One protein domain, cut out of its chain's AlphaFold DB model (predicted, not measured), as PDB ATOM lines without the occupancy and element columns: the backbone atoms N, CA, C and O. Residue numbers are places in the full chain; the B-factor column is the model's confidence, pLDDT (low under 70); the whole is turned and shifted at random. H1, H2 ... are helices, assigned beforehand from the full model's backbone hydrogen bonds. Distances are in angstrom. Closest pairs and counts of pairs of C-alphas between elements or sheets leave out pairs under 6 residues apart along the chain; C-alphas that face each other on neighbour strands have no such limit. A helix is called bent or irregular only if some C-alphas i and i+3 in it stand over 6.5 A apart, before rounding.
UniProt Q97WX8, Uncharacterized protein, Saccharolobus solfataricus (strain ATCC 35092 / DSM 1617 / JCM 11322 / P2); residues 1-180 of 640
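AT A GLANCE: This is residues 1 to 180 of the 640 residues of an uncharacterized protein of Saccharolobus solfataricus (strain ATCC 35092 / DSM 1617 / JCM 11322 / P2) (UniProt Q97WX8). The core is a pile of helices, H5 to H10, in which the printed part runs back and forth in successive hairpins, with H5, H7 and H9 in one row and H6, H8 and H10 in a second, staggered row. H1 covers one end of the pile at H5 and H6, the short H11 is at the other end on H9, and between H1 and H5 the chain makes a loose arm, of which H2 and H3 touch no helix and H4 crosses H6. The 180 printed residues have eleven named helices, H1 to H11 in order, and no named strand; the class is all helix. H1 and H5 to H10 form an up-and-down bundle, each helix running against the one before it in the chain. The whole is compact, with a radius of gyration of the C-alphas of 16.6 A and spans of 51 by 36 by 32 A.

IN THESE COORDINATES: H1, residues 3 to 13, begins at C-alpha 3 at (247.118, 192.951, 233.739). H2 is residues 19 to 22, H3 residues 30 to 38 and H4 residues 40 to 49, 14.9 A long. H5, residues 51 to 71, is the longest by residues, with 30.0 A from first to last C-alpha and a kink of 26 degrees near residue 58. H6, residues 76 to 94, measures 26.7 A and begins at C-alpha 76 at (239.960, 197.223, 222.298). H7, residues 101 to 115, measures 20.5 A, H8, residues 121 to 134, 21.4 A, and H9, residues 139 to 150, 16.6 A. H10, residues 157 to 173, measures 24.1 A, and H11, residues 175 to 179, ends at C-alpha 179 at (250.906, 214.235, 197.958). H1, H5 and H8 are irregular: C-alphas 8 and 11 are 9.1 A apart, C-alphas 52 and 55 are 7.8 A apart, and C-alphas 130 and 133 are 7.3 A apart.

HOW THE PARTS SIT: H6 is the hub, touching H1, H4, H5, H7 and H8. H5 and H6 form a hairpin at a shallow tilt of 34 degrees, only just short of steep; their closest C-alphas, of Tyr 54 and Ile 89, are 5.3 A apart. H6 and H7 form the next hairpin, at a steep tilt of 41 degrees, with the C-alphas of Ala 86 and Ala 107 closest at 4.6 A. H1 touches H5, opposite ways at a shallow tilt of 7 degrees, through residues 63 to 68 of H5 alone; the closest C-alphas, of Ser 8 and Ile 64, are 5.9 A apart. H4 is about perpendicular to H6, at 78 degrees, and touches its residues 87 to 92 alone, with the C-alphas of Thr 47 and Ile 88 closest at 5.1 A. H3 and H4 are close but not clearly touching, while H1 and H2 are apart. H7 touches H9, the same way at a shallow tilt of 6 degrees, with the C-alphas of Ser 112 and Leu 145 closest at 4.6 A. H8 and H9, a hairpin, only just touch, with 3 pairs of C-alphas within 8 A; the closest are those of Ile 124 and Ala 149, 7.1 A apart. H9 and H10 form a hairpin at a shallow tilt of 22 degrees, with the C-alphas of Leu 146 and Ile 163 closest at 6.4 A. H11 touches residues 139 to 140 of H9 alone, with the C-alphas of His 140 and Val 178 closest at 5.1 A. In H3, H6, H7, H9, H10 and H11 every O i to N i+4 pair is within hydrogen-bond range; H4 has 5 of 6, H5 15 of 17, H8 6 of 10, and H1 2 of 7 with 4 of 8 O i to N i+3 pairs, while H2 is too short for an O i to N i+4 pair.

THE WHOLE: The two C-alphas farthest apart, of Gly 25 and Asp 176, are 53.8 A apart. The printed part has no cut, begins at the chain's first residue and has no long link. The mean pLDDT of the printed part is 85.2; residues 1 to 5 and 33 to 48 are under 70.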
ATOM      1  N   MET A   1     239.891 192.479 233.972       50.19
ATOM      2  CA  MET A   1     240.706 192.924 232.818       50.19
ATOM      3  C   MET A   1     242.051 192.203 232.838       50.19
ATOM      4  O   MET A   1     242.410 191.662 233.878       50.19
ATOM      5  N   ARG A   2     242.751 192.095 231.696       52.47
ATOM      6  CA  ARG A   2     244.138 191.580 231.657       52.47
ATOM      7  C   ARG A   2     245.061 192.599 232.339       52.47
ATOM      8  O   ARG A   2     244.871 193.787 232.115       52.47
ATOM      9  N   ARG A   3     246.080 192.128 233.072       59.75
ATOM     10  CA  ARG A   3     247.118 192.951 233.739       59.75
ATOM     11  C   ARG A   3     247.710 194.051 232.842       59.75
ATOM     12  O   ARG A   3     248.038 195.123 233.327       59.75
ATOM     13  N   ASP A   4     247.802 193.781 231.544       59.53
ATOM     14  CA  ASP A   4     248.429 194.664 230.554       59.53
ATOM     15  C   ASP A   4     247.536 195.848 230.116       59.53
ATOM     16  O   ASP A   4     248.034 196.804 229.529       59.53
ATOM     17  N   VAL A   5     246.220 195.791 230.371       68.94
ATOM     18  CA  VAL A   5     245.286 196.922 230.166       68.94
ATOM     19  C   VAL A   5     245.348 197.882 231.356       68.94
ATOM     20  O   VAL A   5     245.197 199.091 231.190       68.94
ATOM     21  N   ASP A   6     245.620 197.355 232.552       70.94
ATOM     22  CA  ASP A   6     245.752 198.163 233.764       70.94
ATOM     23  C   ASP A   6     246.989 199.076 233.694       70.94
ATOM     24  O   ASP A   6     246.961 200.196 234.193       70.94
ATOM     25  N   GLU A   7     248.058 198.637 233.022       72.75
ATOM     26  CA  GLU A   7     249.266 199.441 232.798       72.75
ATOM     27  C   GLU A   7     249.017 200.632 231.857       72.75
ATOM     28  O   GLU A   7     249.506 201.743 232.091       72.75
ATOM     29  N   SER A   8     248.237 200.425 230.795       75.94
ATOM     30  CA  SER A   8     247.975 201.462 229.798       75.94
ATOM     31  C   SER A   8     246.889 202.432 230.226       75.94
ATOM     32  O   SER A   8     247.071 203.631 230.050       75.94
ATOM     33  N   LEU A   9     245.793 201.963 230.819       82.81
ATOM     34  CA  LEU A   9     244.676 202.821 231.212       82.81
ATOM     35  C   LEU A   9     244.811 203.351 232.644       82.81
ATOM     36  O   LEU A   9     244.336 204.448 232.918       82.81
ATOM     37  N   GLY A  10     245.536 202.653 233.523       83.50
ATOM     38  CA  GLY A  10     245.971 203.160 234.828       83.50
ATOM     39  C   GLY A  10     244.856 203.819 235.638       83.50
ATOM     40  O   GLY A  10     243.884 203.174 236.030       83.50
ATOM     41  N   ASP A  11     245.005 205.123 235.884       79.06
ATOM     42  CA  ASP A  11     244.050 205.925 236.656       79.06
ATOM     43  C   ASP A  11     242.667 206.033 235.993       79.06
ATOM     44  O   ASP A  11     241.683 206.204 236.704       79.06
ATOM     45  N   ALA A  12     242.558 205.867 234.668       78.56
ATOM     46  CA  ALA A  12     241.271 205.872 233.965       78.56
ATOM     47  C   ALA A  12     240.383 204.664 234.316       78.56
ATOM     48  O   ALA A  12     239.195 204.676 234.014       78.56
ATOM     49  N   LEU A  13     240.947 203.622 234.940       79.25
ATOM     50  CA  LEU A  13     240.203 202.461 235.440       79.25
ATOM     51  C   LEU A  13     239.810 202.589 236.916       79.25
ATOM     52  O   LEU A  13     239.162 201.688 237.450       79.25
ATOM     53  N   ARG A  14     240.239 203.655 237.604       81.62
ATOM     54  CA  ARG A  14     239.860 203.883 239.001       81.62
ATOM     55  C   ARG A  14     238.461 204.471 239.060       81.62
ATOM     56  O   ARG A  14     238.137 205.363 238.283       81.62
ATOM     57  N   GLU A  15     237.686 203.995 240.030       77.00
ATOM     58  CA  GLU A  15     236.370 204.556 240.315       77.00
ATOM     59  C   GLU A  15     236.476 206.066 240.563       77.00
ATOM     60  O   GLU A  15     237.351 206.540 241.297       77.00
ATOM     61  N   CYS A  16     235.573 206.816 239.945       80.19
ATOM     62  CA  CYS A  16     235.429 208.251 240.121       80.19
ATOM     63  C   CYS A  16     234.007 208.608 240.567       80.19
ATOM     64  O   CYS A  16     233.069 207.826 240.422       80.19
ATOM     65  N   ASP A  17     233.821 209.830 241.071       79.06
ATOM     66  CA  ASP A  17     232.526 210.281 241.602       79.06
ATOM     67  C   ASP A  17     231.384 210.217 240.566       79.06
ATOM     68  O   ASP A  17     230.211 210.134 240.931       79.06
ATOM     69  N   VAL A  18     231.715 210.243 239.269       75.06
ATOM     70  CA  VAL A  18     230.740 210.143 238.172       75.06
ATOM     71  C   VAL A  18     230.191 208.720 238.028       75.06
ATOM     72  O   VAL A  18     229.030 208.554 237.651       75.06
ATOM     73  N   ASP A  19     230.966 207.696 238.392       77.81
ATOM     74  CA  ASP A  19     230.568 206.292 238.252       77.81
ATOM     75  C   ASP A  19     229.345 205.964 239.110       77.81
ATOM     76  O   ASP A  19     228.480 205.200 238.686       77.81
ATOM     77  N   TYR A  20     229.186 206.637 240.257       78.94
ATOM     78  CA  TYR A  20     227.997 206.518 241.107       78.94
ATOM     79  C   TYR A  20     226.697 206.912 240.387       78.94
ATOM     80  O   TYR A  20     225.624 206.403 240.707       78.94
ATOM     81  N   TYR A  21     226.779 207.811 239.402       76.06
ATOM     82  CA  TYR A  21     225.625 208.244 238.610       76.06
ATOM     83  C   TYR A  21     225.393 207.375 237.368       76.06
ATOM     84  O   TYR A  21     224.290 207.385 236.821       76.06
ATOM     85  N   LEU A  22     226.418 206.650 236.908       77.75
ATOM     86  CA  LEU A  22     226.380 205.863 235.672       77.75
ATOM     87  C   LEU A  22     226.210 204.357 235.907       77.75
ATOM     88  O   LEU A  22     225.819 203.647 234.979       77.75
ATOM     89  N   LEU A  23     226.479 203.868 237.119       81.00
ATOM     90  CA  LEU A  23     226.473 202.447 237.453       81.00
ATOM     91  C   LEU A  23     225.360 202.099 238.445       81.00
ATOM     92  O   LEU A  23     225.151 202.773 239.451       81.00
ATOM     93  N   VAL A  24     224.680 200.979 238.201       79.38
ATOM     94  CA  VAL A  24     223.801 200.318 239.174       79.38
ATOM     95  C   VAL A  24     224.285 198.883 239.322       79.38
ATOM     96  O   VAL A  24     224.251 198.115 238.368       79.38
ATOM     97  N   GLY A  25     224.762 198.520 240.516       78.00
ATOM     98  CA  GLY A  25     225.320 197.183 240.755       78.00
ATOM     99  C   GLY A  25     226.601 196.905 239.959       78.00
ATOM    100  O   GLY A  25     226.797 195.780 239.517       78.00
ATOM    101  N   ASN A  26     227.453 197.921 239.775       75.56
ATOM    102  CA  ASN A  26     228.680 197.882 238.962       75.56
ATOM    103  C   ASN A  26     228.455 197.627 237.460       75.56
ATOM    104  O   ASN A  26     229.401 197.322 236.735       75.56
ATOM    105  N   GLU A  27     227.225 197.790 236.975       77.88
ATOM    106  CA  GLU A  27     226.878 197.687 235.559       77.88
ATOM    107  C   GLU A  27     226.251 198.994 235.071       77.88
ATOM    108  O   GLU A  27     225.503 199.643 235.804       77.88
ATOM    109  N   ILE A  28     226.533 199.379 233.822       75.75
ATOM    110  CA  ILE A  28     225.855 200.514 233.185       75.75
ATOM    111  C   ILE A  28     224.441 200.049 232.798       75.75
ATOM    112  O   ILE A  28     224.310 199.166 231.944       75.75
ATOM    113  N   PRO A  29     223.366 200.625 233.367       80.88
ATOM    114  CA  PRO A  29     222.008 200.208 233.055       80.88
ATOM    115  C   PRO A  29     221.680 200.396 231.566       80.88
ATOM    116  O   PRO A  29     222.048 201.427 230.989       80.88
ATOM    117  N   PRO A  30     220.875 199.508 230.951       74.50
ATOM    118  CA  PRO A  30     220.426 199.659 229.565       74.50
ATOM    119  C   PRO A  30     219.747 201.002 229.270       74.50
ATOM    120  O   PRO A  30     219.819 201.489 228.149       74.50
ATOM    121  N   LEU A  31     219.119 201.624 230.274       75.81
ATOM    122  CA  LEU A  31     218.546 202.965 230.155       75.81
ATOM    123  C   LEU A  31     219.624 204.036 229.936       75.81
ATOM    124  O   LEU A  31     219.448 204.899 229.084       75.81
ATOM    125  N   ILE A  32     220.736 203.973 230.672       72.38
ATOM    126  CA  ILE A  32     221.857 204.913 230.524       72.38
ATOM    127  C   ILE A  32     222.539 204.688 229.174       72.38
ATOM    128  O   ILE A  32     222.764 205.647 228.441       72.38
ATOM    129  N   ILE A  33     222.753 203.426 228.787       67.19
ATOM    130  CA  ILE A  33     223.240 203.063 227.448       67.19
ATOM    131  C   ILE A  33     222.301 203.624 226.369       67.19
ATOM    132  O   ILE A  33     222.748 204.288 225.438       67.19
ATOM    133  N   GLY A  34     220.990 203.428 226.521       64.88
ATOM    134  CA  GLY A  34     219.973 203.933 225.603       64.88
ATOM    135  C   GLY A  34     219.948 205.459 225.509       64.88
ATOM    136  O   GLY A  34     219.804 205.987 224.414       64.88
ATOM    137  N   LEU A  35     220.145 206.179 226.616       66.62
ATOM    138  CA  LEU A  35     220.229 207.645 226.636       66.62
ATOM    139  C   LEU A  35     221.496 208.168 225.948       66.62
ATOM    140  O   LEU A  35     221.423 209.162 225.230       66.62
ATOM    141  N   VAL A  36     222.631 207.484 226.113       64.81
ATOM    142  CA  VAL A  36     223.883 207.811 225.410       64.81
ATOM    143  C   VAL A  36     223.755 207.542 223.906       64.81
ATOM    144  O   VAL A  36     224.205 208.356 223.104       64.81
ATOM    145  N   ILE A  37     223.103 206.442 223.516       59.78
ATOM    146  CA  ILE A  37     222.899 206.057 222.109       59.78
ATOM    147  C   ILE A  37     221.866 206.959 221.414       59.78
ATOM    148  O   ILE A  37     222.107 207.438 220.310       59.78
ATOM    149  N   MET A  38     220.716 207.212 222.049       55.25
ATOM    150  CA  MET A  38     219.630 208.029 221.483       55.25
ATOM    151  C   MET A  38     219.930 209.532 221.557       55.25
ATOM    152  O   MET A  38     219.391 210.321 220.781       55.25
ATOM    153  N   GLY A  39     220.784 209.945 222.494       53.62
ATOM    154  CA  GLY A  39     221.165 211.328 222.734       53.62
ATOM    155  C   GLY A  39     222.492 211.699 222.077       53.62
ATOM    156  O   GLY A  39     223.451 211.998 222.780       53.62
ATOM    157  N   LEU A  40     222.551 211.794 220.745       49.91
ATOM    158  CA  LEU A  40     223.713 212.367 220.028       49.91
ATOM    159  C   LEU A  40     224.063 213.803 220.490       49.91
ATOM    160  O   LEU A  40     225.199 214.250 220.354       49.91
ATOM    161  N   ALA A  41     223.112 214.524 221.093       47.66
ATOM    162  CA  ALA A  41     223.360 215.816 221.733       47.66
ATOM    163  C   ALA A  41     224.171 215.709 223.045       47.66
ATOM    164  O   ALA A  41     224.889 216.645 223.398       47.66
ATOM    165  N   TYR A  42     224.099 214.575 223.756       51.03
ATOM    166  CA  TYR A  42     224.788 214.365 225.033       51.03
ATOM    167  C   TYR A  42     226.270 214.026 224.862       51.03
ATOM    168  O   TYR A  42     227.082 214.515 225.639       51.03
ATOM    169  N   THR A  43     226.663 213.263 223.839       53.72
ATOM    170  CA  THR A  43     228.090 212.981 223.565       53.72
ATOM    171  C   THR A  43     228.854 214.252 223.191       53.72
ATOM    172  O   THR A  43     229.973 214.477 223.661       53.72
ATOM    173  N   LEU A  44     228.211 215.139 222.423       57.34
ATOM    174  CA  LEU A  44     228.714 216.479 222.132       57.34
ATOM    175  C   LEU A  44     228.846 217.317 223.417       57.34
ATOM    176  O   LEU A  44     229.872 217.950 223.628       57.34
ATOM    177  N   ALA A  45     227.836 217.293 224.293       59.88
ATOM    178  CA  ALA A  45     227.846 218.033 225.557       59.88
ATOM    179  C   ALA A  45     228.914 217.527 226.547       59.88
ATOM    180  O   ALA A  45     229.584 218.334 227.188       59.88
ATOM    181  N   LEU A  46     229.113 216.209 226.639       63.94
ATOM    182  CA  LEU A  46     230.102 215.586 227.525       63.94
ATOM    183  C   LEU A  46     231.529 215.941 227.110       63.94
ATOM    184  O   LEU A  46     232.336 216.353 227.931       63.94
ATOM    185  N   THR A  47     231.837 215.840 225.823       64.50
ATOM    186  CA  THR A  47     233.173 216.164 225.301       64.50
ATOM    187  C   THR A  47     233.458 217.666 225.328       64.50
ATOM    188  O   THR A  47     234.591 218.065 225.591       64.50
ATOM    189  N   LEU A  48     232.437 218.511 225.133       69.31
ATOM    190  CA  LEU A  48     232.541 219.960 225.336       69.31
ATOM    191  C   LEU A  48     232.896 220.322 226.785       69.31
ATOM    192  O   LEU A  48     233.654 221.265 226.992       69.31
ATOM    193  N   ALA A  49     232.412 219.567 227.778       75.25
ATOM    194  CA  ALA A  49     232.734 219.813 229.185       75.25
ATOM    195  C   ALA A  49     234.227 219.609 229.512       75.25
ATOM    196  O   ALA A  49     234.736 220.206 230.456       75.25
ATOM    197  N   PHE A  50     234.942 218.809 228.714       80.06
ATOM    198  CA  PHE A  50     236.368 218.518 228.899       80.06
ATOM    199  C   PHE A  50     237.279 219.262 227.917       80.06
ATOM    200  O   PHE A  50     238.476 218.983 227.851       80.06
ATOM    201  N   ILE A  51     236.745 220.225 227.161       83.62
ATOM    202  CA  ILE A  51     237.478 220.878 226.073       83.62
ATOM    203  C   ILE A  51     238.729 221.622 226.542       83.62
ATOM    204  O   ILE A  51     239.735 221.631 225.839       83.62
ATOM    205  N   ASP A  52     238.709 222.192 227.747       86.62
ATOM    206  CA  ASP A  52     239.862 222.907 228.306       86.62
ATOM    207  C   ASP A  52     241.016 221.957 228.676       86.62
ATOM    208  O   ASP A  52     242.154 222.393 228.829       86.62
ATOM    209  N   ARG A  53     240.747 220.644 228.727       88.94
ATOM    210  CA  ARG A  53     241.727 219.579 228.971       88.94
ATOM    211  C   ARG A  53     242.208 218.901 227.684       88.94
ATOM    212  O   ARG A  53     242.827 217.843 227.749       88.94
ATOM    213  N   TYR A  54     241.971 219.478 226.500       92.50
ATOM    214  CA  TYR A  54     242.361 218.830 225.238       92.50
ATOM    215  C   TYR A  54     243.873 218.550 225.141       92.50
ATOM    216  O   TYR A  54     244.261 217.524 224.592       92.50
ATOM    217  N   ASN A  55     244.734 219.400 225.718       92.94
ATOM    218  CA  ASN A  55     246.182 219.148 225.766       92.94
ATOM    219  C   ASN A  55     246.521 217.891 226.588       92.94
ATOM    220  O   ASN A  55     247.421 217.136 226.225       92.94
ATOM    221  N   GLU A  56     245.784 217.644 227.673       94.19
ATOM    222  CA  GLU A  56     245.922 216.421 228.472       94.19
ATOM    223  C   GLU A  56     245.420 215.207 227.683       94.19
ATOM    224  O   GLU A  56     246.072 214.167 227.687       94.19
ATOM    225  N   ALA A  57     244.322 215.358 226.934       93.75
ATOM    226  CA  ALA A  57     243.826 214.310 226.045       93.75
ATOM    227  C   ALA A  57     244.864 213.932 224.971       93.75
ATOM    228  O   ALA A  57     245.096 212.750 224.737       93.75
ATOM    229  N   VAL A  58     245.549 214.913 224.366       95.81
ATOM    230  CA  VAL A  58     246.647 214.667 223.409       95.81
ATOM    231  C   VAL A  58     247.797 213.903 224.068       95.81
ATOM    232  O   VAL A  58     248.316 212.941 223.493       95.81
ATOM    233  N   ALA A  59     248.216 214.317 225.267       95.44
ATOM    234  CA  ALA A  59     249.287 213.647 226.001       95.44
ATOM    235  C   ALA A  59     248.919 212.190 226.332       95.44
ATOM    236  O   ALA A  59     249.752 211.293 226.197       95.44
ATOM    237  N   GLU A  60     247.661 211.950 226.690       95.25
ATOM    238  CA  GLU A  60     247.164 210.627 227.050       95.25
ATOM    239  C   GLU A  60     247.039 209.694 225.839       95.25
ATOM    240  O   GLU A  60     247.506 208.555 225.897       95.25
ATOM    241  N   VAL A  61     246.522 210.172 224.699       95.25
ATOM    242  CA  VAL A  61     246.512 209.380 223.452       95.25
ATOM    243  C   VAL A  61     247.936 208.990 223.049       95.25
ATOM    244  O   VAL A  61     248.194 207.832 222.712       95.25
ATOM    245  N   ASN A  62     248.887 209.923 223.141       94.81
ATOM    246  CA  ASN A  62     250.299 209.633 222.887       94.81
ATOM    247  C   ASN A  62     250.857 208.561 223.826       94.81
ATOM    248  O   ASN A  62     251.578 207.665 223.379       94.81
ATOM    249  N   ARG A  63     250.537 208.636 225.123       94.38
ATOM    250  CA  ARG A  63     250.959 207.643 226.116       94.38
ATOM    251  C   ARG A  63     250.452 206.252 225.743       94.38
ATOM    252  O   ARG A  63     251.254 205.322 225.674       94.38
ATOM    253  N   ILE A  64     249.162 206.132 225.426       93.56
ATOM    254  CA  ILE A  64     248.525 204.870 225.021       93.56
ATOM    255  C   ILE A  64     249.205 204.292 223.778       93.56
ATOM    256  O   ILE A  64     249.610 203.130 223.787       93.56
ATOM    257  N   LEU A  65     249.391 205.100 222.728       92.62
ATOM    258  CA  LEU A  65     250.032 204.648 221.489       92.62
ATOM    259  C   LEU A  65     251.485 204.205 221.710       92.62
ATOM    260  O   LEU A  65     251.922 203.231 221.098       92.62
ATOM    261  N   ASN A  66     252.236 204.873 222.592       92.44
ATOM    262  CA  ASN A  66     253.615 204.496 222.909       92.44
ATOM    263  C   ASN A  66     253.701 203.182 223.700       92.44
ATOM    264  O   ASN A  66     254.546 202.342 223.386       92.44
ATOM    265  N   ILE A  67     252.811 202.969 224.676       91.12
ATOM    266  CA  ILE A  67     252.716 201.698 225.414       91.12
ATOM    267  C   ILE A  67     252.334 200.570 224.452       91.12
ATOM    268  O   ILE A  67     253.007 199.538 224.394       91.12
ATOM    269  N   ALA A  68     251.314 200.799 223.622       90.50
ATOM    270  CA  ALA A  68     250.887 199.855 222.599       90.50
ATOM    271  C   ALA A  68     252.029 199.524 221.620       90.50
ATOM    272  O   ALA A  68     252.215 198.357 221.275       90.50
ATOM    273  N   ARG A  69     252.844 200.514 221.221       89.06
ATOM    274  CA  ARG A  69     254.033 200.322 220.371       89.06
ATOM    275  C   ARG A  69     255.096 199.457 221.035       89.06
ATOM    276  O   ARG A  69     255.610 198.552 220.383       89.06
ATOM    277  N   GLY A  70     255.399 199.699 222.312       87.38
ATOM    278  CA  GLY A  70     256.326 198.866 223.086       87.38
ATOM    279  C   GLY A  70     255.859 197.411 223.179       87.38
ATOM    280  O   GLY A  70     256.664 196.491 223.055       87.38
ATOM    281  N   ARG A  71     254.542 197.210 223.303       88.81
ATOM    282  CA  ARG A  71     253.892 195.893 223.353       88.81
ATOM    283  C   ARG A  71     253.678 195.244 221.977       88.81
ATOM    284  O   ARG A  71     253.513 194.032 221.896       88.81
ATOM    285  N   GLY A  72     253.649 196.023 220.897       84.44
ATOM    286  CA  GLY A  72     253.353 195.563 219.535       84.44
ATOM    287  C   GLY A  72     251.863 195.414 219.191       84.44
ATOM    288  O   GLY A  72     251.537 194.920 218.116       84.44
ATOM    289  N   SER A  73     250.941 195.822 220.067       84.62
ATOM    290  CA  SER A  73     249.492 195.704 219.834       84.62
ATOM    291  C   SER A  73     248.692 196.706 220.664       84.62
ATOM    292  O   SER A  73     249.142 197.100 221.738       84.62
ATOM    293  N   ILE A  74     247.499 197.083 220.190       87.69
ATOM    294  CA  ILE A  74     246.524 197.928 220.903       87.69
ATOM    295  C   ILE A  74     245.270 197.113 221.253       87.69
ATOM    296  O   ILE A  74     244.689 196.436 220.393       87.69
ATOM    297  N   TYR A  75     244.858 197.157 222.516       87.00
ATOM    298  CA  TYR A  75     243.653 196.482 222.992       87.00
ATOM    299  C   TYR A  75     242.390 197.279 222.663       87.00
ATOM    300  O   TYR A  75     242.429 198.496 222.484       87.00
ATOM    301  N   ASP A  76     241.248 196.593 222.614       84.19
ATOM    302  CA  ASP A  76     239.960 197.223 222.298       84.19
ATOM    303  C   ASP A  76     239.630 198.345 223.288       84.19
ATOM    304  O   ASP A  76     239.297 199.449 222.871       84.19
ATOM    305  N   ALA A  77     239.812 198.098 224.590       85.81
ATOM    306  CA  ALA A  77     239.554 199.090 225.633       85.81
ATOM    307  C   ALA A  77     240.397 200.368 225.459       85.81
ATOM    308  O   ALA A  77     239.876 201.473 225.572       85.81
ATOM    309  N   GLU A  78     241.681 200.221 225.125       90.62
ATOM    310  CA  GLU A  78     242.584 201.346 224.851       90.62
ATOM    311  C   GLU A  78     242.166 202.126 223.606       90.62
ATOM    312  O   GLU A  78     242.184 203.354 223.608       90.62
ATOM    313  N   SER A  79     241.765 201.404 222.558       90.06
ATOM    314  CA  SER A  79     241.324 201.974 221.284       90.06
ATOM    315  C   SER A  79     240.061 202.821 221.491       90.06
ATOM    316  O   SER A  79     240.033 203.999 221.144       90.06
ATOM    317  N   PHE A  80     239.042 202.270 222.163       89.12
ATOM    318  CA  PHE A  80     237.792 202.982 222.444       89.12
ATOM    319  C   PHE A  80     237.961 204.156 223.412       89.12
ATOM    320  O   PHE A  80     237.377 205.216 223.181       89.12
ATOM    321  N   TYR A  81     238.782 204.012 224.456       90.75
ATOM    322  CA  TYR A  81     239.124 205.134 225.333       90.75
ATOM    323  C   TYR A  81     239.835 206.249 224.550       90.75
ATOM    324  O   TYR A  81     239.444 207.416 224.616       90.75
ATOM    325  N   GLY A  82     240.807 205.875 223.717       93.25
ATOM    326  CA  GLY A  82     241.507 206.775 222.810       93.25
ATOM    327  C   GLY A  82     240.598 207.492 221.814       93.25
ATOM    328  O   GLY A  82     240.785 208.681 221.570       93.25
ATOM    329  N   LEU A  83     239.576 206.817 221.282       92.75
ATOM    330  CA  LEU A  83     238.563 207.432 220.421       92.75
ATOM    331  C   LEU A  83     237.744 208.495 221.172       92.75
ATOM    332  O   LEU A  83     237.466 209.566 220.625       92.75
ATOM    333  N   GLY A  84     237.410 208.242 222.441       90.75
ATOM    334  CA  GLY A  84     236.801 209.239 223.323       90.75
ATOM    335  C   GLY A  84     237.682 210.482 223.476       90.75
ATOM    336  O   GLY A  84     237.215 211.602 223.272       90.75
ATOM    337  N   LEU A  85     238.979 210.303 223.729       93.94
ATOM    338  CA  LEU A  85     239.944 211.406 223.808       93.94
ATOM    339  C   LEU A  85     240.088 212.157 222.472       93.94
ATOM    340  O   LEU A  85     240.078 213.389 222.455       93.94
ATOM    341  N   ALA A  86     240.144 211.437 221.349       95.19
ATOM    342  CA  ALA A  86     240.191 212.022 220.009       95.19
ATOM    343  C   ALA A  86     238.981 212.931 219.736       95.19
ATOM    344  O   ALA A  86     239.131 213.999 219.142       95.19
ATOM    345  N   SER A  87     237.797 212.565 220.234       92.00
ATOM    346  CA  SER A  87     236.595 213.395 220.106       92.00
ATOM    347  C   SER A  87     236.674 214.714 220.897       92.00
ATOM    348  O   SER A  87     236.198 215.742 220.414       92.00
ATOM    349  N   ILE A  88     237.342 214.739 222.060       92.44
ATOM    350  CA  ILE A  88     237.606 215.981 222.816       92.44
ATOM    351  C   ILE A  88     238.519 216.905 221.996       92.44
ATOM    352  O   ILE A  88     238.241 218.099 221.864       92.44
ATOM    353  N   ILE A  89     239.571 216.344 221.393       95.25
ATOM    354  CA  ILE A  89     240.532 217.077 220.554       95.25
ATOM    355  C   ILE A  89     239.836 217.649 219.308       95.25
ATOM    356  O   ILE A  89     240.007 218.826 218.984       95.25
ATOM    357  N   ALA A  90     238.986 216.860 218.645       94.00
ATOM    358  CA  ALA A  90     238.184 217.325 217.513       94.00
ATOM    359  C   ALA A  90     237.247 218.478 217.900       94.00
ATOM    360  O   ALA A  90     237.095 219.452 217.161       94.00
ATOM    361  N   ASN A  91     236.667 218.431 219.097       90.69
ATOM    362  CA  ASN A  91     235.777 219.488 219.570       90.69
ATOM    363  C   ASN A  91     236.520 220.771 219.929       90.69
ATOM    364  O   ASN A  91     236.008 221.856 219.648       90.69
ATOM    365  N   ALA A  92     237.744 220.666 220.449       92.50
ATOM    366  CA  ALA A  92     238.635 221.812 220.597       92.50
ATOM    367  C   ALA A  92     238.882 222.501 219.244       92.50
ATOM    368  O   ALA A  92     238.688 223.715 219.134       92.50
ATOM    369  N   ALA A  93     239.207 221.733 218.196       93.44
ATOM    370  CA  ALA A  93     239.388 222.269 216.844       93.44
ATOM    371  C   ALA A  93     238.105 222.931 216.305       93.44
ATOM    372  O   ALA A  93     238.159 224.034 215.762       93.44
ATOM    373  N   ARG A  94     236.941 222.307 216.524       91.56
ATOM    374  CA  ARG A  94     235.625 222.827 216.109       91.56
ATOM    375  C   ARG A  94     235.280 224.185 216.719       91.56
ATOM    376  O   ARG A  94     234.639 224.993 216.057       91.56
ATOM    377  N   LEU A  95     235.701 224.443 217.958       90.31
ATOM    378  CA  LEU A  95     235.517 225.740 218.623       90.31
ATOM    379  C   LEU A  95     236.640 226.748 218.327       90.31
ATOM    380  O   LEU A  95     236.711 227.794 218.970       90.31
ATOM    381  N   GLY A  96     237.531 226.449 217.380       88.25
ATOM    382  CA  GLY A  96     238.610 227.348 216.981       88.25
ATOM    383  C   GLY A  96     239.788 227.395 217.956       88.25
ATOM    384  O   GLY A  96     240.556 228.355 217.921       88.25
ATOM    385  N   ARG A  97     239.961 226.389 218.829       91.12
ATOM    386  CA  ARG A  97     241.220 226.229 219.578       91.12
ATOM    387  C   ARG A  97     242.347 225.852 218.611       91.12
ATOM    388  O   ARG A  97     242.118 225.186 217.599       91.12
ATOM    389  N   ASP A  98     243.572 226.252 218.943       91.44
ATOM    390  CA  ASP A  98     244.757 225.991 218.121       91.44
ATOM    391  C   ASP A  98     245.264 224.550 218.302       91.44
ATOM    392  O   ASP A  98     246.254 224.282 218.985       91.44
ATOM    393  N   VAL A  99     244.525 223.596 217.731       95.06
ATOM    394  CA  VAL A  99     244.947 222.194 217.638       95.06
ATOM    395  C   VAL A  99     246.001 222.079 216.541       95.06
ATOM    396  O   VAL A  99     245.733 222.380 215.369       95.06
ATOM    397  N   LYS A 100     247.205 221.640 216.918       96.25
ATOM    398  CA  LYS A 100     248.330 221.520 215.987       96.25
ATOM    399  C   LYS A 100     248.111 220.343 215.029       96.25
ATOM    400  O   LYS A 100     247.491 219.353 215.416       96.25
ATOM    401  N   PRO A 101     248.687 220.382 213.813       95.00
ATOM    402  CA  PRO A 101     248.633 219.254 212.879       95.00
ATOM    403  C   PRO A 101     249.085 217.919 213.488       95.00
ATOM    404  O   PRO A 101     248.438 216.905 213.264       95.00
ATOM    405  N   GLY A 102     250.142 217.921 214.312       95.31
ATOM    406  CA  GLY A 102     250.609 216.713 215.004       95.31
ATOM    407  C   GLY A 102     249.603 216.165 216.023       95.31
ATOM    408  O   GLY A 102     249.408 214.958 216.104       95.31
ATOM    409  N   ASP A 103     248.907 217.040 216.751       97.06
ATOM    410  CA  ASP A 103     247.892 216.633 217.732       97.06
ATOM    411  C   ASP A 103     246.682 215.996 217.029       97.06
ATOM    412  O   ASP A 103     246.153 214.975 217.475       97.06
ATOM    413  N   ALA A 104     246.279 216.573 215.892       97.00
ATOM    414  CA  ALA A 104     245.241 216.022 215.026       97.00
ATOM    415  C   ALA A 104     245.653 214.670 214.417       97.00
ATOM    416  O   ALA A 104     244.846 213.744 214.395       97.00
ATOM    417  N   ASP A 105     246.907 214.538 213.970       95.88
ATOM    418  CA  ASP A 105     247.465 213.290 213.437       95.88
ATOM    419  C   ASP A 105     247.385 212.148 214.460       95.88
ATOM    420  O   ASP A 105     246.872 211.070 214.157       95.88
ATOM    421  N   ILE A 106     247.802 212.404 215.699       95.62
ATOM    422  CA  ILE A 106     247.768 211.431 216.798       95.62
ATOM    423  C   ILE A 106     246.331 211.000 217.126       95.62
ATOM    424  O   ILE A 106     246.061 209.805 217.284       95.62
ATOM    425  N   ALA A 107     245.404 211.959 217.196       97.12
ATOM    426  CA  ALA A 107     243.991 211.697 217.455       97.12
ATOM    427  C   ALA A 107     243.346 210.853 216.342       97.12
ATOM    428  O   ALA A 107     242.622 209.896 216.619       97.12
ATOM    429  N   LEU A 108     243.633 211.169 215.078       97.19
ATOM    430  CA  LEU A 108     243.108 210.413 213.943       97.19
ATOM    431  C   LEU A 108     243.753 209.026 213.832       97.19
ATOM    432  O   LEU A 108     243.054 208.069 213.522       97.19
ATOM    433  N   ARG A 109     245.039 208.873 214.171       94.88
ATOM    434  CA  ARG A 109     245.721 207.570 214.166       94.88
ATOM    435  C   ARG A 109     245.079 206.569 215.125       94.88
ATOM    436  O   ARG A 109     244.851 205.422 214.748       94.88
ATOM    437  N   ILE A 110     244.762 206.973 216.359       94.69
ATOM    438  CA  ILE A 110     244.061 206.069 217.287       94.69
ATOM    439  C   ILE A 110     242.624 205.786 216.823       94.69
ATOM    440  O   ILE A 110     242.136 204.664 216.975       94.69
ATOM    441  N   ALA A 111     241.965 206.760 216.186       95.81
ATOM    442  CA  ALA A 111     240.638 206.565 215.611       95.81
ATOM    443  C   ALA A 111     240.644 205.534 214.468       95.81
ATOM    444  O   ALA A 111     239.764 204.674 214.448       95.81
ATOM    445  N   SER A 112     241.651 205.542 213.586       93.88
ATOM    446  CA  SER A 112     241.798 204.560 212.497       93.88
ATOM    447  C   SER A 112     241.892 203.122 213.014       93.88
ATOM    448  O   SER A 112     241.252 202.228 212.466       93.88
ATOM    449  N   PHE A 113     242.614 202.891 214.119       89.50
ATOM    450  CA  PHE A 113     242.670 201.573 214.769       89.50
ATOM    451  C   PHE A 113     241.338 201.141 215.393       89.50
ATOM    452  O   PHE A 113     241.089 199.945 215.560       89.50
ATOM    453  N   THR A 114     240.493 202.106 215.756       91.44
ATOM    454  CA  THR A 114     239.257 201.866 216.507       91.44
ATOM    455  C   THR A 114     238.045 201.697 215.599       91.44
ATOM    456  O   THR A 114     237.167 200.896 215.909       91.44
ATOM    457  N   ILE A 115     237.977 202.422 214.478       90.12
ATOM    458  CA  ILE A 115     236.751 202.544 213.675       90.12
ATOM    459  C   ILE A 115     236.230 201.192 213.172       90.12
ATOM    460  O   ILE A 115     235.036 200.935 213.256       90.12
ATOM    461  N   GLN A 116     237.126 200.282 212.778       82.69
ATOM    462  CA  GLN A 116     236.777 198.929 212.323       82.69
ATOM    463  C   GLN A 116     236.230 198.022 213.435       82.69
ATOM    464  O   GLN A 116     235.635 196.987 213.148       82.69
ATOM    465  N   ARG A 117     236.445 198.384 214.706       82.75
ATOM    466  CA  ARG A 117     236.008 197.611 215.879       82.75
ATOM    467  C   ARG A 117     234.639 198.055 216.393       82.75
ATOM    468  O   ARG A 117     234.099 197.429 217.303       82.75
ATOM    469  N   VAL A 118     234.075 199.134 215.845       81.31
ATOM    470  CA  VAL A 118     232.763 199.653 216.240       81.31
ATOM    471  C   VAL A 118     231.685 198.619 215.906       81.31
ATOM    472  O   VAL A 118     231.517 198.219 214.759       81.31
ATOM    473  N   ALA A 119     230.930 198.201 216.923       73.06
ATOM    474  CA  ALA A 119     229.983 197.089 216.811       73.06
ATOM    475  C   ALA A 119     228.767 197.371 215.906       73.06
ATOM    476  O   ALA A 119     228.126 196.435 215.436       73.06
ATOM    477  N   SER A 120     228.426 198.644 215.685       75.75
ATOM    478  CA  SER A 120     227.274 199.054 214.878       75.75
ATOM    479  C   SER A 120     227.722 199.929 213.700       75.75
ATOM    480  O   SER A 120     228.199 201.046 213.931       75.75
ATOM    481  N   PRO A 121     227.546 199.462 212.447       77.94
ATOM    482  CA  PRO A 121     227.819 200.241 211.235       77.94
ATOM    483  C   PRO A 121     227.098 201.599 211.192       77.94
ATOM    484  O   PRO A 121     227.660 202.578 210.704       77.94
ATOM    485  N   ASP A 122     225.904 201.698 211.786       78.12
ATOM    486  CA  ASP A 122     225.094 202.928 211.818       78.12
ATOM    487  C   ASP A 122     225.781 204.083 212.577       78.12
ATOM    488  O   ASP A 122     225.467 205.261 212.388       78.12
ATOM    489  N   LEU A 123     226.751 203.768 213.445       82.25
ATOM    490  CA  LEU A 123     227.504 204.761 214.212       82.25
ATOM    491  C   LEU A 123     228.688 205.347 213.437       82.25
ATOM    492  O   LEU A 123     229.220 206.383 213.839       82.25
ATOM    493  N   ILE A 124     229.098 204.738 212.324       89.38
ATOM    494  CA  ILE A 124     230.330 205.105 211.611       89.38
ATOM    495  C   ILE A 124     230.270 206.519 211.063       89.38
ATOM    496  O   ILE A 124     231.188 207.304 211.301       89.38
ATOM    497  N   LYS A 125     229.159 206.899 210.428       89.75
ATOM    498  CA  LYS A 125     228.957 208.283 209.987       89.75
ATOM    499  C   LYS A 125     229.073 209.275 211.147       89.75
ATOM    500  O   LYS A 125     229.667 210.337 210.985       89.75
ATOM    501  N   SER A 126     228.539 208.925 212.319       87.06
ATOM    502  CA  SER A 126     228.589 209.788 213.505       87.06
ATOM    503  C   SER A 126     230.015 209.946 214.033       87.06
ATOM    504  O   SER A 126     230.421 211.059 214.359       87.06
ATOM    505  N   VAL A 127     230.795 208.861 214.070       90.06
ATOM    506  CA  VAL A 127     232.214 208.901 214.458       90.06
ATOM    507  C   VAL A 127     233.016 209.771 213.490       90.06
ATOM    508  O   VAL A 127     233.742 210.666 213.922       90.06
ATOM    509  N   LEU A 128     232.847 209.563 212.182       94.25
ATOM    510  CA  LEU A 128     233.540 210.350 211.162       94.25
ATOM    511  C   LEU A 128     233.167 211.835 211.231       94.25
ATOM    512  O   LEU A 128     234.056 212.682 211.166       94.25
ATOM    513  N   GLY A 129     231.882 212.153 211.409       91.06
ATOM    514  CA  GLY A 129     231.400 213.528 211.572       91.06
ATOM    515  C   GLY A 129     231.913 214.194 212.851       91.06
ATOM    516  O   GLY A 129     232.289 215.363 212.838       91.06
ATOM    517  N   ALA A 130     232.015 213.455 213.960       89.75
ATOM    518  CA  ALA A 130     232.577 213.982 215.203       89.75
ATOM    519  C   ALA A 130     234.065 214.346 215.066       89.75
ATOM    520  O   ALA A 130     234.517 215.319 215.668       89.75
ATOM    521  N   LEU A 131     234.815 213.584 214.266       95.06
ATOM    522  CA  LEU A 131     236.242 213.801 214.009       95.06
ATOM    523  C   LEU A 131     236.517 214.703 212.799       95.06
ATOM    524  O   LEU A 131     237.662 215.098 212.586       95.06
ATOM    525  N   GLU A 132     235.484 215.067 212.034       93.69
ATOM    526  CA  GLU A 132     235.572 215.950 210.868       93.69
ATOM    527  C   GLU A 132     236.379 217.228 211.145       93.69
ATOM    528  O   GLU A 132     237.220 217.551 210.317       93.69
ATOM    529  N   PRO A 133     236.268 217.928 212.291       94.44
ATOM    530  CA  PRO A 133     237.057 219.139 212.545       94.44
ATOM    531  C   PRO A 133     238.586 218.969 212.451       94.44
ATOM    532  O   PRO A 133     239.306 219.958 212.313       94.44
ATOM    533  N   LEU A 134     239.098 217.736 212.533       95.75
ATOM    534  CA  LEU A 134     240.523 217.429 212.411       95.75
ATOM    535  C   LEU A 134     240.985 217.254 210.956       95.75
ATOM    536  O   LEU A 134     242.191 217.332 210.705       95.75
ATOM    537  N   HIS A 135     240.073 217.058 209.992       91.50
ATOM    538  CA  HIS A 135     240.434 216.750 208.601       91.50
ATOM    539  C   HIS A 135     241.314 217.846 207.984       91.50
ATOM    540  O   HIS A 135     242.337 217.543 207.383       91.50
ATOM    541  N   GLY A 136     240.989 219.125 208.203       89.44
ATOM    542  CA  GLY A 136     241.764 220.244 207.659       89.44
ATOM    543  C   GLY A 136     243.130 220.441 208.326       89.44
ATOM    544  O   GLY A 136     243.945 221.221 207.837       89.44
ATOM    545  N   LYS A 137     243.392 219.756 209.448       94.19
ATOM    546  CA  LYS A 137     244.669 219.798 210.179       94.19
ATOM    547  C   LYS A 137     245.583 218.624 209.829       94.19
ATOM    548  O   LYS A 137     246.793 218.815 209.772       94.19
ATOM    549  N   ALA A 138     245.019 217.443 209.584       95.50
ATOM    550  CA  ALA A 138     245.753 216.235 209.211       95.50
ATOM    551  C   ALA A 138     244.996 215.438 208.121       95.50
ATOM    552  O   ALA A 138     244.531 214.322 208.368       95.50
ATOM    553  N   PRO A 139     244.867 215.990 206.895       95.62
ATOM    554  CA  PRO A 139     244.025 215.408 205.845       95.62
ATOM    555  C   PRO A 139     244.496 214.016 205.410       95.62
ATOM    556  O   PRO A 139     243.681 213.118 205.225       95.62
ATOM    557  N   HIS A 140     245.813 213.800 205.340       94.00
ATOM    558  CA  HIS A 140     246.418 212.502 205.024       94.00
ATOM    559  C   HIS A 140     246.010 211.396 206.015       94.00
ATOM    560  O   HIS A 140     245.795 210.256 205.609       94.00
ATOM    561  N   ARG A 141     245.853 211.728 207.304       95.19
ATOM    562  CA  ARG A 141     245.416 210.777 208.335       95.19
ATOM    563  C   ARG A 141     243.903 210.588 208.339       95.19
ATOM    564  O   ARG A 141     243.420 209.504 208.643       95.19
ATOM    565  N   TYR A 142     243.146 211.613 207.956       96.50
ATOM    566  CA  TYR A 142     241.705 211.461 207.781       96.50
ATOM    567  C   TYR A 142     241.380 210.529 206.600       96.50
ATOM    568  O   TYR A 142     240.451 209.738 206.703       96.50
ATOM    569  N   LEU A 143     242.180 210.530 205.524       95.38
ATOM    570  CA  LEU A 143     242.057 209.540 204.438       95.38
ATOM    571  C   LEU A 143     242.255 208.101 204.929       95.38
ATOM    572  O   LEU A 143     241.484 207.221 204.557       95.38
ATOM    573  N   GLU A 144     243.246 207.869 205.790       95.12
ATOM    574  CA  GLU A 144     243.456 206.572 206.445       95.12
ATOM    575  C   GLU A 144     242.222 206.152 207.259       95.12
ATOM    576  O   GLU A 144     241.764 205.016 207.144       95.12
ATOM    577  N   LEU A 145     241.630 207.079 208.021       96.50
ATOM    578  CA  LEU A 145     240.406 206.832 208.784       96.50
ATOM    579  C   LEU A 145     239.217 206.472 207.873       96.50
ATOM    580  O   LEU A 145     238.464 205.551 208.191       96.50
ATOM    581  N   LEU A 146     239.052 207.163 206.738       96.94
ATOM    582  CA  LEU A 146     238.005 206.864 205.751       96.94
ATOM    583  C   LEU A 146     238.210 205.491 205.098       96.94
ATOM    584  O   LEU A 146     237.262 204.711 204.999       96.94
ATOM    585  N   ALA A 147     239.441 205.167 204.696       95.50
ATOM    586  CA  ALA A 147     239.785 203.857 204.149       95.50
ATOM    587  C   ALA A 147     239.518 202.743 205.173       95.50
ATOM    588  O   ALA A 147     238.921 201.717 204.842       95.50
ATOM    589  N   ALA A 148     239.884 202.976 206.438       93.75
ATOM    590  CA  ALA A 148     239.624 202.048 207.526       93.75
ATOM    591  C   ALA A 148     238.121 201.851 207.774       93.75
ATOM    592  O   ALA A 148     237.706 200.716 207.992       93.75
ATOM    593  N   ALA A 149     237.308 202.909 207.696       94.19
ATOM    594  CA  ALA A 149     235.854 202.813 207.806       94.19
ATOM    595  C   ALA A 149     235.248 201.957 206.682       94.19
ATOM    596  O   ALA A 149     234.399 201.110 206.945       94.19
ATOM    597  N   LEU A 150     235.717 202.123 205.442       93.62
ATOM    598  CA  LEU A 150     235.215 201.386 204.275       93.62
ATOM    599  C   LEU A 150     235.556 199.890 204.271       93.62
ATOM    600  O   LEU A 150     234.928 199.136 203.529       93.62
ATOM    601  N   ASN A 151     236.497 199.444 205.108       86.19
ATOM    602  CA  ASN A 151     236.743 198.015 205.325       86.19
ATOM    603  C   ASN A 151     235.622 197.324 206.115       86.19
ATOM    604  O   ASN A 151     235.554 196.094 206.111       86.19
ATOM    605  N   MET A 152     234.753 198.076 206.799       81.19
ATOM    606  CA  MET A 152     233.591 197.497 207.467       81.19
ATOM    607  C   MET A 152     232.589 196.969 206.447       81.19
ATOM    608  O   MET A 152     232.492 197.470 205.330       81.19
ATOM    609  N   GLU A 153     231.827 195.954 206.836       75.88
ATOM    610  CA  GLU A 153     230.737 195.413 206.027       75.88
ATOM    611  C   GLU A 153     229.402 196.056 206.406       75.88
ATOM    612  O   GLU A 153     229.192 196.453 207.552       75.88
ATOM    613  N   ASN A 154     228.468 196.080 205.453       78.38
ATOM    614  CA  ASN A 154     227.084 196.522 205.658       78.38
ATOM    615  C   ASN A 154     226.925 197.997 206.072       78.38
ATOM    616  O   ASN A 154     225.971 198.325 206.778       78.38
ATOM    617  N   LEU A 155     227.815 198.893 205.626       86.44
ATOM    618  CA  LEU A 155     227.538 200.329 205.715       86.44
ATOM    619  C   LEU A 155     226.321 200.674 204.850       86.44
ATOM    620  O   LEU A 155     226.181 200.192 203.724       86.44
ATOM    621  N   ASP A 156     225.439 201.518 205.378       83.25
ATOM    622  CA  ASP A 156     224.275 201.989 204.644       83.25
ATOM    623  C   ASP A 156     224.663 203.014 203.558       83.25
ATOM    624  O   ASP A 156     225.718 203.654 203.606       83.25
ATOM    625  N   LEU A 157     223.764 203.211 202.588       87.81
ATOM    626  CA  LEU A 157     223.965 204.129 201.464       87.81
ATOM    627  C   LEU A 157     224.328 205.558 201.910       87.81
ATOM    628  O   LEU A 157     225.159 206.198 201.271       87.81
ATOM    629  N   ILE A 158     223.721 206.078 202.982       90.38
ATOM    630  CA  ILE A 158     223.955 207.449 203.461       90.38
ATOM    631  C   ILE A 158     225.373 207.571 204.021       90.38
ATOM    632  O   ILE A 158     226.047 208.573 203.772       90.38
ATOM    633  N   THR A 159     225.830 206.568 204.769       92.12
ATOM    634  CA  THR A 159     227.190 206.529 205.318       92.12
ATOM    635  C   THR A 159     228.237 206.398 204.214       92.12
ATOM    636  O   THR A 159     229.206 207.155 204.197       92.12
ATOM    637  N   VAL A 160     228.016 205.510 203.241       94.69
ATOM    638  CA  VAL A 160     228.917 205.331 202.089       94.69
ATOM    639  C   VAL A 160     229.026 206.615 201.263       94.69
ATOM    640  O   VAL A 160     230.131 207.025 200.911       94.69
ATOM    641  N   ARG A 161     227.898 207.283 200.992       95.19
ATOM    642  CA  ARG A 161     227.866 208.561 200.263       95.19
ATOM    643  C   ARG A 161     228.634 209.654 200.997       95.19
ATOM    644  O   ARG A 161     229.468 210.311 200.390       95.19
ATOM    645  N   TYR A 162     228.432 209.771 202.310       95.25
ATOM    646  CA  TYR A 162     229.186 210.711 203.137       95.25
ATOM    647  C   TYR A 162     230.704 210.486 203.034       95.25
ATOM    648  O   TYR A 162     231.457 211.444 202.875       95.25
ATOM    649  N   ILE A 163     231.159 209.229 203.092       96.56
ATOM    650  CA  ILE A 163     232.584 208.899 202.960       96.56
ATOM    651  C   ILE A 163     233.110 209.254 201.564       96.56
ATOM    652  O   ILE A 163     234.181 209.849 201.463       96.56
ATOM    653  N   PHE A 164     232.373 208.911 200.503       96.94
ATOM    654  CA  PHE A 164     232.761 209.222 199.124       96.94
ATOM    655  C   PHE A 164     232.913 210.731 198.896       96.94
ATOM    656  O   PHE A 164     233.936 211.172 198.372       96.94
ATOM    657  N   ASP A 165     231.944 211.524 199.353       95.88
ATOM    658  CA  ASP A 165     231.983 212.982 199.225       95.88
ATOM    659  C   ASP A 165     233.189 213.563 199.977       95.88
ATOM    660  O   ASP A 165     233.925 214.387 199.431       95.88
ATOM    661  N   LYS A 166     233.459 213.074 201.196       96.25
ATOM    662  CA  LYS A 166     234.606 213.516 202.004       96.25
ATOM    663  C   LYS A 166     235.956 213.101 201.437       96.25
ATOM    664  O   LYS A 166     236.908 213.873 201.519       96.25
ATOM    665  N   LEU A 167     236.046 211.913 200.849       96.62
ATOM    666  CA  LEU A 167     237.240 211.455 200.146       96.62
ATOM    667  C   LEU A 167     237.585 212.407 198.992       96.62
ATOM    668  O   LEU A 167     238.718 212.880 198.912       96.62
ATOM    669  N   ASN A 168     236.600 212.738 198.149       96.19
ATOM    670  CA  ASN A 168     236.788 213.673 197.036       96.19
ATOM    671  C   ASN A 168     237.135 215.084 197.534       96.19
ATOM    672  O   ASN A 168     238.093 215.679 197.050       96.19
ATOM    673  N   GLU A 169     236.423 215.587 198.548       95.25
ATOM    674  CA  GLU A 169     236.686 216.899 199.153       95.25
ATOM    675  C   GLU A 169     238.141 217.027 199.624       95.25
ATOM    676  O   GLU A 169     238.792 218.041 199.373       95.25
ATOM    677  N   ILE A 170     238.675 215.994 200.285       94.69
ATOM    678  CA  ILE A 170     240.051 216.014 200.786       94.69
ATOM    679  C   ILE A 170     241.058 215.994 199.638       94.69
ATOM    680  O   ILE A 170     242.025 216.759 199.662       94.69
ATOM    681  N   LEU A 171     240.843 215.143 198.637       93.75
ATOM    682  CA  LEU A 171     241.749 215.032 197.496       93.75
ATOM    683  C   LEU A 171     241.756 216.296 196.632       93.75
ATOM    684  O   LEU A 171     242.817 216.673 196.137       93.75
ATOM    685  N   ASP A 172     240.615 216.971 196.497       93.31
ATOM    686  CA  ASP A 172     240.492 218.185 195.692       93.31
ATOM    687  C   ASP A 172     241.023 219.428 196.427       93.31
ATOM    688  O   ASP A 172     241.717 220.248 195.825       93.31
ATOM    689  N   ASN A 173     240.773 219.556 197.737       93.00
ATOM    690  CA  ASN A 173     241.133 220.759 198.502       93.00
ATOM    691  C   ASN A 173     242.506 220.687 199.189       93.00
ATOM    692  O   ASN A 173     243.119 221.722 199.444       93.00
ATOM    693  N   TYR A 174     242.997 219.485 199.509       89.69
ATOM    694  CA  TYR A 174     244.235 219.275 200.272       89.69
ATOM    695  C   TYR A 174     245.277 218.455 199.506       89.69
ATOM    696  O   TYR A 174     246.189 217.883 200.111       89.69
ATOM    697  N   CYS A 175     245.166 218.424 198.177       83.69
ATOM    698  CA  CYS A 175     245.983 217.605 197.287       83.69
ATOM    699  C   CYS A 175     247.492 217.715 197.569       83.69
ATOM    700  O   CYS A 175     248.177 216.702 197.674       83.69
ATOM    701  N   ASP A 176     248.009 218.931 197.767       85.88
ATOM    702  CA  ASP A 176     249.439 219.160 198.007       85.88
ATOM    703  C   ASP A 176     249.926 218.553 199.331       85.88
ATOM    704  O   ASP A 176     251.018 217.989 199.396       85.88
ATOM    705  N   VAL A 177     249.101 218.623 200.383       86.38
ATOM    706  CA  VAL A 177     249.425 218.031 201.690       86.38
ATOM    707  C   VAL A 177     249.380 216.511 201.600       86.38
ATOM    708  O   VAL A 177     250.272 215.850 202.119       86.38
ATOM    709  N   VAL A 178     248.371 215.954 200.925       87.00
ATOM    710  CA  VAL A 178     248.218 214.505 200.718       87.00
ATOM    711  C   VAL A 178     249.390 213.955 199.899       87.00
ATOM    712  O   VAL A 178     250.057 213.014 200.318       87.00
ATOM    713  N   ARG A 179     249.747 214.606 198.787       85.69
ATOM    714  CA  ARG A 179     250.906 214.235 197.958       85.69
ATOM    715  C   ARG A 179     252.242 214.324 198.694       85.69
ATOM    716  O   ARG A 179     253.194 213.680 198.274       85.69
ATOM    717  N   GLY A 180     252.327 215.078 199.791       85.50
ATOM    718  CA  GLY A 180     253.497 215.081 200.673       85.50
ATOM    719  C   GLY A 180     253.754 213.743 201.379       85.50
ATOM    720  O   GLY A 180     254.847 213.540 201.898       85.50
TER     721      GLY A 180